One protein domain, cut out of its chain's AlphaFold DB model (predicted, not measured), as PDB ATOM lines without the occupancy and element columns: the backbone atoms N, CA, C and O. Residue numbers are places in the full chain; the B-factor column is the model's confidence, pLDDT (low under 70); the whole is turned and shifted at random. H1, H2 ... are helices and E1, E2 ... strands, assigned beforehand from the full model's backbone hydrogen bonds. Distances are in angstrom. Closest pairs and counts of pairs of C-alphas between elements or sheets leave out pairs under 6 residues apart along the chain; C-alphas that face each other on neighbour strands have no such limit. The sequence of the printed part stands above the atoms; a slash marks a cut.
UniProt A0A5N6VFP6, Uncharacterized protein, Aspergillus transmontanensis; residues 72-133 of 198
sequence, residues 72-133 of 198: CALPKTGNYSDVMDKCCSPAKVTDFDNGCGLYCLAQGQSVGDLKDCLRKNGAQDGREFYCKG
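AT A GLANCE: This is residues 72 to 133 of the 198 residues of an uncharacterized protein of Aspergillus transmontanensis (UniProt A0A5N6VFP6). A small twisted antiparallel sheet, E2 - E3 - E1 - E4, has H1 and H2 over one face, in two layers; the other face is bare. E1, H1, E2 and E3, H2, E4 are split strand-helix-strand units, another strand between each one's two, with right-handed crossovers. The printed part has 62 residues with two named helices and four named strands, in the order E1 H1 E2 E3 H2 E4; it is mixed in class and compact, with a radius of gyration of the C-alphas of 10.1 A and spans of 27 by 21 by 20 A.

IN THESE COORDINATES: E2 is residues 94 to 96, E3 101 to 105, 13.5 A long, E1 72 to 75, from C-alpha (167.320, 161.415, 162.949), and E4 130 to 132, to C-alpha (172.703, 158.398, 163.271). H1 is residues 80 to 87, H2 111 to 120, 14.1 A long.

HOW THE PARTS SIT: Within hydrogen-bond range are N 94 and O 103, 2.9 A, in the hairpin E2 and E3; N 74 and O 102, 2.8 A, between E1 and E3; N 73 and O 130, 2.7 A, between E1 and E4. H1 and H2 touch, C-alphas of Cys 87 and Cys 117 5.7 A apart, at a steep tilt of 53 degrees, opposite ways. In both, every O i to N i+4 pair is within range.

THE WHOLE: The printed part has no cut and no long link. Residues 122 to 128 are among 18 under pLDDT 70.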
ATOM      1  N   CYS A  72     168.148 162.022 163.982       77.06
ATOM      2  CA  CYS A  72     167.320 161.415 162.949       77.06
ATOM      3  C   CYS A  72     167.005 162.423 161.852       77.06
ATOM      4  O   CYS A  72     166.698 163.577 162.137       77.06
ATOM      5  N   ALA A  73     167.064 161.974 160.607       76.56
ATOM      6  CA  ALA A  73     166.739 162.720 159.409       76.56
ATOM      7  C   ALA A  73     165.595 162.028 158.654       76.56
ATOM      8  O   ALA A  73     165.632 160.815 158.436       76.56
ATOM      9  N   LEU A  74     164.601 162.811 158.239       76.81
ATOM     10  CA  LEU A  74     163.502 162.420 157.354       76.81
ATOM     11  C   LEU A  74     163.480 163.318 156.113       76.81
ATOM     12  O   LEU A  74     163.793 164.498 156.224       76.81
ATOM     13  N   PRO A  75     163.024 162.832 154.954       73.75
ATOM     14  CA  PRO A  75     162.579 163.668 153.864       73.75
ATOM     15  C   PRO A  75     161.277 164.369 154.252       73.75
ATOM     16  O   PRO A  75     160.375 163.797 154.877       73.75
ATOM     17  N   LYS A  76     161.150 165.622 153.831       70.56
ATOM     18  CA  LYS A  76     159.949 166.428 154.013       70.56
ATOM     19  C   LYS A  76     158.884 166.050 152.975       70.56
ATOM     20  O   LYS A  76     158.525 166.843 152.110       70.56
ATOM     21  N   THR A  77     158.376 164.823 153.054       67.50
ATOM     22  CA  THR A  77     157.363 164.309 152.120       67.50
ATOM     23  C   THR A  77     155.987 164.287 152.787       67.50
ATOM     24  O   THR A  77     155.767 163.583 153.766       67.50
ATOM     25  N   GLY A  78     155.023 165.052 152.274       69.81
ATOM     26  CA  GLY A  78     153.655 165.048 152.811       69.81
ATOM     27  C   GLY A  78     153.575 165.507 154.275       69.81
ATOM     28  O   GLY A  78     153.953 166.632 154.585       69.81
ATOM     29  N   ASN A  79     153.081 164.640 155.170       71.75
ATOM     30  CA  ASN A  79     152.786 164.964 156.579       71.75
ATOM     31  C   ASN A  79     153.981 164.806 157.539       71.75
ATOM     32  O   ASN A  79     153.832 164.974 158.748       71.75
ATOM     33  N   TYR A  80     155.180 164.483 157.047       74.19
ATOM     34  CA  TYR A  80     156.324 164.199 157.922       74.19
ATOM     35  C   TYR A  80     156.858 165.408 158.704       74.19
ATOM     36  O   TYR A  80     157.566 165.216 159.691       74.19
ATOM     37  N   SER A  81     156.494 166.638 158.325       72.62
ATOM     38  CA  SER A  81     156.841 167.843 159.098       72.62
ATOM     39  C   SER A  81     156.151 167.870 160.458       72.62
ATOM     40  O   SER A  81     156.818 168.046 161.472       72.62
ATOM     41  N   ASP A  82     154.843 167.615 160.491       78.88
ATOM     42  CA  ASP A  82     154.073 167.549 161.734       78.88
ATOM     43  C   ASP A  82     154.533 166.386 162.611       78.88
ATOM     44  O   ASP A  82     154.629 166.511 163.830       78.88
ATOM     45  N   VAL A  83     154.866 165.255 161.988       79.50
ATOM     46  CA  VAL A  83     155.403 164.091 162.696       79.50
ATOM     47  C   VAL A  83     156.748 164.411 163.345       79.50
ATOM     48  O   VAL A  83     156.947 164.090 164.516       79.50
ATOM     49  N   MET A  84     157.656 165.068 162.620       75.38
ATOM     50  CA  MET A  84     158.922 165.545 163.174       75.38
ATOM     51  C   MET A  84     158.681 166.528 164.320       75.38
ATOM     52  O   MET A  84     159.287 166.361 165.366       75.38
ATOM     53  N   ASP A  85     157.750 167.474 164.202       78.88
ATOM     54  CA  ASP A  85     157.454 168.437 165.274       78.88
ATOM     55  C   ASP A  85     156.927 167.753 166.553       78.88
ATOM     56  O   ASP A  85     157.330 168.078 167.673       78.88
ATOM     57  N   LYS A  86     156.087 166.723 166.394       80.00
ATOM     58  CA  LYS A  86     155.565 165.913 167.506       80.00
ATOM     59  C   LYS A  86     156.627 165.028 168.145       80.00
ATOM     60  O   LYS A  86     156.651 164.897 169.367       80.00
ATOM     61  N   CYS A  87     157.469 164.403 167.328       80.19
ATOM     62  CA  CYS A  87     158.440 163.421 167.793       80.19
ATOM     63  C   CYS A  87     159.755 164.050 168.258       80.19
ATOM     64  O   CYS A  87     160.457 163.431 169.048       80.19
ATOM     65  N   CYS A  88     160.081 165.267 167.825       77.50
ATOM     66  CA  CYS A  88     161.352 165.920 168.134       77.50
ATOM     67  C   CYS A  88     161.382 166.748 169.400       77.50
ATOM     68  O   CYS A  88     162.435 167.279 169.716       77.50
ATOM     69  N   SER A  89     160.294 166.870 170.147       71.81
ATOM     70  CA  SER A  89     160.310 167.654 171.380       71.81
ATOM     71  C   SER A  89     161.253 167.042 172.424       71.81
ATOM     72  O   SER A  89     161.170 165.838 172.645       71.81
ATOM     73  N   PRO A  90     162.119 167.819 173.111       61.88
ATOM     74  CA  PRO A  90     162.303 169.280 173.085       61.88
ATOM     75  C   PRO A  90     163.323 169.813 172.054       61.88
ATOM     76  O   PRO A  90     163.642 171.005 172.062       61.88
ATOM     77  N   ALA A  91     163.901 168.964 171.210       67.06
ATOM     78  CA  ALA A  91     164.824 169.373 170.158       67.06
ATOM     79  C   ALA A  91     164.125 170.165 169.042       67.06
ATOM     80  O   ALA A  91     162.971 169.941 168.681       67.06
ATOM     81  N   LYS A  92     164.864 171.104 168.452       70.81
ATOM     82  CA  LYS A  92     164.363 171.906 167.339       70.81
ATOM     83  C   LYS A  92     164.550 171.147 166.028       70.81
ATOM     84  O   LYS A  92     165.679 170.809 165.668       70.81
ATOM     85  N   VAL A  93     163.453 170.923 165.306       77.25
ATOM     86  CA  VAL A  93     163.494 170.409 163.933       77.25
ATOM     87  C   VAL A  93     164.204 171.437 163.057       77.25
ATOM     88  O   VAL A  93     163.934 172.640 163.141       77.25
ATOM     89  N   THR A  94     165.159 170.968 162.263       76.50
ATOM     90  CA  THR A  94     165.946 171.817 161.373       76.50
ATOM     91  C   THR A  94     165.878 171.273 159.957       76.50
ATOM     92  O   THR A  94     166.163 170.103 159.711       76.50
ATOM     93  N   ASP A  95     165.498 172.133 159.021       77.38
ATOM     94  CA  ASP A  95     165.500 171.817 157.603       77.38
ATOM     95  C   ASP A  95     166.938 171.757 157.062       77.38
ATOM     96  O   ASP A  95     167.778 172.613 157.348       77.38
ATOM     97  N   PHE A  96     167.213 170.750 156.244       67.19
ATOM     98  CA  PHE A  96     168.434 170.601 155.468       67.19
ATOM     99  C   PHE A  96     168.080 170.324 154.003       67.19
ATOM    100  O   PHE A  96     166.930 170.033 153.668       67.19
ATOM    101  N   ASP A  97     169.059 170.465 153.107       66.56
ATOM    102  CA  ASP A  97     168.869 170.215 151.671       66.56
ATOM    103  C   ASP A  97     167.768 171.104 151.043       66.56
ATOM    104  O   ASP A  97     166.808 170.623 150.461       66.56
ATOM    105  N   ASN A  98     167.845 172.432 151.214       64.69
ATOM    106  CA  ASN A  98     166.839 173.391 150.705       64.69
ATOM    107  C   ASN A  98     165.383 173.103 151.147       64.69
ATOM    108  O   ASN A  98     164.436 173.465 150.449       64.69
ATOM    109  N   GLY A  99     165.190 172.458 152.303       67.50
ATOM    110  CA  GLY A  99     163.863 172.080 152.801       67.50
ATOM    111  C   GLY A  99     163.360 170.729 152.295       67.50
ATOM    112  O   GLY A  99     162.195 170.404 152.519       67.50
ATOM    113  N   CYS A 100     164.215 169.939 151.637       68.75
ATOM    114  CA  CYS A 100     163.907 168.565 151.244       68.75
ATOM    115  C   CYS A 100     164.077 167.550 152.373       68.75
ATOM    116  O   CYS A 100     163.423 166.507 152.356       68.75
ATOM    117  N   GLY A 101     164.928 167.840 153.354       73.00
ATOM    118  CA  GLY A 101     165.138 167.006 154.527       73.00
ATOM    119  C   GLY A 101     164.867 167.774 155.815       73.00
ATOM    120  O   GLY A 101     165.137 168.962 155.911       73.00
ATOM    121  N   LEU A 102     164.354 167.092 156.825       77.94
ATOM    122  CA  LEU A 102     164.209 167.558 158.196       77.94
ATOM    123  C   LEU A 102     165.091 166.686 159.070       77.94
ATOM    124  O   LEU A 102     164.977 165.462 159.023       77.94
ATOM    125  N   TYR A 103     165.971 167.289 159.858       79.88
ATOM    126  CA  TYR A 103     166.742 166.565 160.852       79.88
ATOM    127  C   TYR A 103     166.457 167.073 162.255       79.88
ATOM    128  O   TYR A 103     166.039 168.211 162.487       79.88
ATOM    129  N   CYS A 104     166.707 166.185 163.200       83.25
ATOM    130  CA  CYS A 104     166.369 166.372 164.583       83.25
ATOM    131  C   CYS A 104     167.367 165.648 165.467       83.25
ATOM    132  O   CYS A 104     167.686 164.482 165.243       83.25
ATOM    133  N   LEU A 105     167.876 166.358 166.464       81.00
ATOM    134  CA  LEU A 105     168.767 165.787 167.463       81.00
ATOM    135  C   LEU A 105     167.925 165.036 168.497       81.00
ATOM    136  O   LEU A 105     166.921 165.566 168.964       81.00
ATOM    137  N   ALA A 106     168.342 163.839 168.893       76.12
ATOM    138  CA  ALA A 106     167.675 163.062 169.937       76.12
ATOM    139  C   ALA A 106     167.987 163.650 171.331       76.12
ATOM    140  O   ALA A 106     168.692 163.044 172.130       76.12
ATOM    141  N   GLN A 107     167.561 164.888 171.601       70.75
ATOM    142  CA  GLN A 107     167.819 165.585 172.865       70.75
ATOM    143  C   GLN A 107     166.763 165.202 173.892       70.75
ATOM    144  O   GLN A 107     165.578 165.363 173.634       70.75
ATOM    145  N   GLY A 108     167.178 164.744 175.072       66.75
ATOM    146  CA  GLY A 108     166.246 164.415 176.158       66.75
ATOM    147  C   GLY A 108     165.439 163.123 175.967       66.75
ATOM    148  O   GLY A 108     164.633 162.805 176.836       66.75
ATOM    149  N   GLN A 109     165.673 162.369 174.889       67.12
ATOM    150  CA  GLN A 109     165.062 161.066 174.608       67.12
ATOM    151  C   GLN A 109     165.983 160.223 173.716       67.12
ATOM    152  O   GLN A 109     166.777 160.776 172.955       67.12
ATOM    153  N   SER A 110     165.897 158.898 173.821       81.06
ATOM    154  CA  SER A 110     166.731 157.966 173.055       81.06
ATOM    155  C   SER A 110     166.401 158.020 171.561       81.06
ATOM    156  O   SER A 110     165.254 158.258 171.171       81.06
ATOM    157  N   VAL A 111     167.377 157.716 170.703       79.62
ATOM    158  CA  VAL A 111     167.129 157.519 169.262       79.62
ATOM    159  C   VAL A 111     166.071 156.439 169.020       79.62
ATOM    160  O   VAL A 111     165.268 156.590 168.108       79.62
ATOM    161  N   GLY A 112     166.015 155.394 169.846       78.75
ATOM    162  CA  GLY A 112     164.998 154.344 169.784       78.75
ATOM    163  C   GLY A 112     163.584 154.893 169.972       78.75
ATOM    164  O   GLY A 112     162.739 154.688 169.109       78.75
ATOM    165  N   ASP A 113     163.350 155.688 171.020       81.50
ATOM    166  CA  ASP A 113     162.044 156.319 171.269       81.50
ATOM    167  C   ASP A 113     161.651 157.292 170.151       81.50
ATOM    168  O   ASP A 113     160.490 157.354 169.737       81.50
ATOM    169  N   LEU A 114     162.630 158.031 169.621       79.69
ATOM    170  CA  LEU A 114     162.425 158.927 168.486       79.69
ATOM    171  C   LEU A 114     162.028 158.139 167.228       79.69
ATOM    172  O   LEU A 114     161.071 158.507 166.546       79.69
ATOM    173  N   LYS A 115     162.714 157.026 166.948       80.31
ATOM    174  CA  LYS A 115     162.393 156.113 165.843       80.31
ATOM    175  C   LYS A 115     161.014 155.496 166.016       80.31
ATOM    176  O   LYS A 115     160.230 155.516 165.074       80.31
ATOM    177  N   ASP A 116     160.679 155.006 167.202       84.31
ATOM    178  CA  ASP A 116     159.363 154.435 167.479       84.31
ATOM    179  C   ASP A 116     158.247 155.472 167.323       84.31
ATOM    180  O   ASP A 116     157.195 155.173 166.751       84.31
ATOM    181  N   CYS A 117     158.476 156.717 167.750       83.88
ATOM    182  CA  CYS A 117     157.537 157.807 167.512       83.88
ATOM    183  C   CYS A 117     157.341 158.061 166.012       83.88
ATOM    184  O   CYS A 117     156.201 158.123 165.540       83.88
ATOM    185  N   LEU A 118     158.430 158.142 165.246       81.12
ATOM    186  CA  LEU A 118     158.391 158.316 163.792       81.12
ATOM    187  C   LEU A 118     157.624 157.164 163.118       81.12
ATOM    188  O   LEU A 118     156.731 157.410 162.303       81.12
ATOM    189  N   ARG A 119     157.888 155.918 163.525       81.00
ATOM    190  CA  ARG A 119     157.195 154.716 163.037       81.00
ATOM    191  C   ARG A 119     155.699 154.743 163.299       81.00
ATOM    192  O   ARG A 119     154.908 154.496 162.389       81.00
ATOM    193  N   LYS A 120     155.293 155.065 164.528       82.25
ATOM    194  CA  LYS A 120     153.873 155.130 164.927       82.25
ATOM    195  C   LYS A 120     153.093 156.188 164.151       82.25
ATOM    196  O   LYS A 120     151.892 156.034 163.961       82.25
ATOM    197  N   ASN A 121     153.776 157.231 163.697       76.12
ATOM    198  CA  ASN A 121     153.191 158.329 162.939       76.12
ATOM    199  C   ASN A 121     153.366 158.175 161.413       76.12
ATOM    200  O   ASN A 121     153.057 159.097 160.661       76.12
ATOM    201  N   GLY A 122     153.811 157.004 160.939       65.75
ATOM    202  CA  GLY A 122     153.781 156.635 159.521       65.75
ATOM    203  C   GLY A 122     155.110 156.740 158.772       65.75
ATOM    204  O   GLY A 122     155.114 156.625 157.544       65.75
ATOM    205  N   ALA A 123     156.239 156.951 159.455       67.88
ATOM    206  CA  ALA A 123     157.559 156.823 158.838       67.88
ATOM    207  C   ALA A 123     157.937 155.332 158.745       67.88
ATOM    208  O   ALA A 123     157.924 154.624 159.749       67.88
ATOM    209  N   GLN A 124     158.246 154.826 157.551       58.22
ATOM    210  CA  GLN A 124     158.654 153.427 157.370       58.22
ATOM    211  C   GLN A 124     160.182 153.302 157.382       58.22
ATOM    212  O   GLN A 124     160.873 153.983 156.621       58.22
ATOM    213  N   ASP A 125     160.710 152.419 158.231       54.44
ATOM    214  CA  ASP A 125     162.150 152.167 158.311       54.44
ATOM    215  C   ASP A 125     162.708 151.621 156.999       54.44
ATOM    216  O   ASP A 125     162.122 150.749 156.356       54.44
ATOM    217  N   GLY A 126     163.898 152.102 156.643       50.53
ATOM    218  CA  GLY A 126     164.719 151.523 155.580       50.53
ATOM    219  C   GLY A 126     164.591 152.180 154.207       50.53
ATOM    220  O   GLY A 126     165.390 151.851 153.334       50.53
ATOM    221  N   ARG A 127     163.661 153.123 154.002       54.28
ATOM    222  CA  ARG A 127     163.608 153.949 152.773       54.28
ATOM    223  C   ARG A 127     163.318 155.428 153.023       54.28
ATOM    224  O   ARG A 127     163.842 156.270 152.300       54.28
ATOM    225  N   GLU A 128     162.572 155.735 154.082       64.06
ATOM    226  CA  GLU A 128     162.079 157.087 154.338       64.06
ATOM    227  C   GLU A 128     162.738 157.784 155.528       64.06
ATOM    228  O   GLU A 128     162.486 158.958 155.718       64.06
ATOM    229  N   PHE A 129     163.569 157.144 156.350       71.12
ATOM    230  CA  PHE A 129     164.286 157.881 157.393       71.12
ATOM    231  C   PHE A 129     165.599 157.238 157.797       71.12
ATOM    232  O   PHE A 129     165.772 156.022 157.711       71.12
ATOM    233  N   TYR A 130     166.525 158.076 158.254       77.75
ATOM    234  CA  TYR A 130     167.852 157.667 158.677       77.75
ATOM    235  C   TYR A 130     168.194 158.284 160.024       77.75
ATOM    236  O   TYR A 130     168.157 159.500 160.178       77.75
ATOM    237  N   CYS A 131     168.572 157.452 160.988       77.44
ATOM    238  CA  CYS A 131     169.059 157.910 162.279       77.44
ATOM    239  C   CYS A 131     170.526 157.542 162.457       77.44
ATOM    240  O   CYS A 131     170.921 156.390 162.288       77.44
ATOM    241  N   LYS A 132     171.324 158.535 162.832       75.12
ATOM    242  CA  LYS A 132     172.703 158.398 163.271       75.12
ATOM    243  C   LYS A 132     172.713 158.212 164.788       75.12
ATOM    244  O   LYS A 132     172.177 159.048 165.508       75.12
ATOM    245  N   GLY A 133     173.364 157.157 165.270       71.50
ATOM    246  CA  GLY A 133     173.463 156.825 166.697       71.50
ATOM    247  C   GLY A 133     172.903 155.437 167.016       71.50
ATOM    248  O   GLY A 133     172.219 154.838 166.192       71.50
TER     249      GLY A 133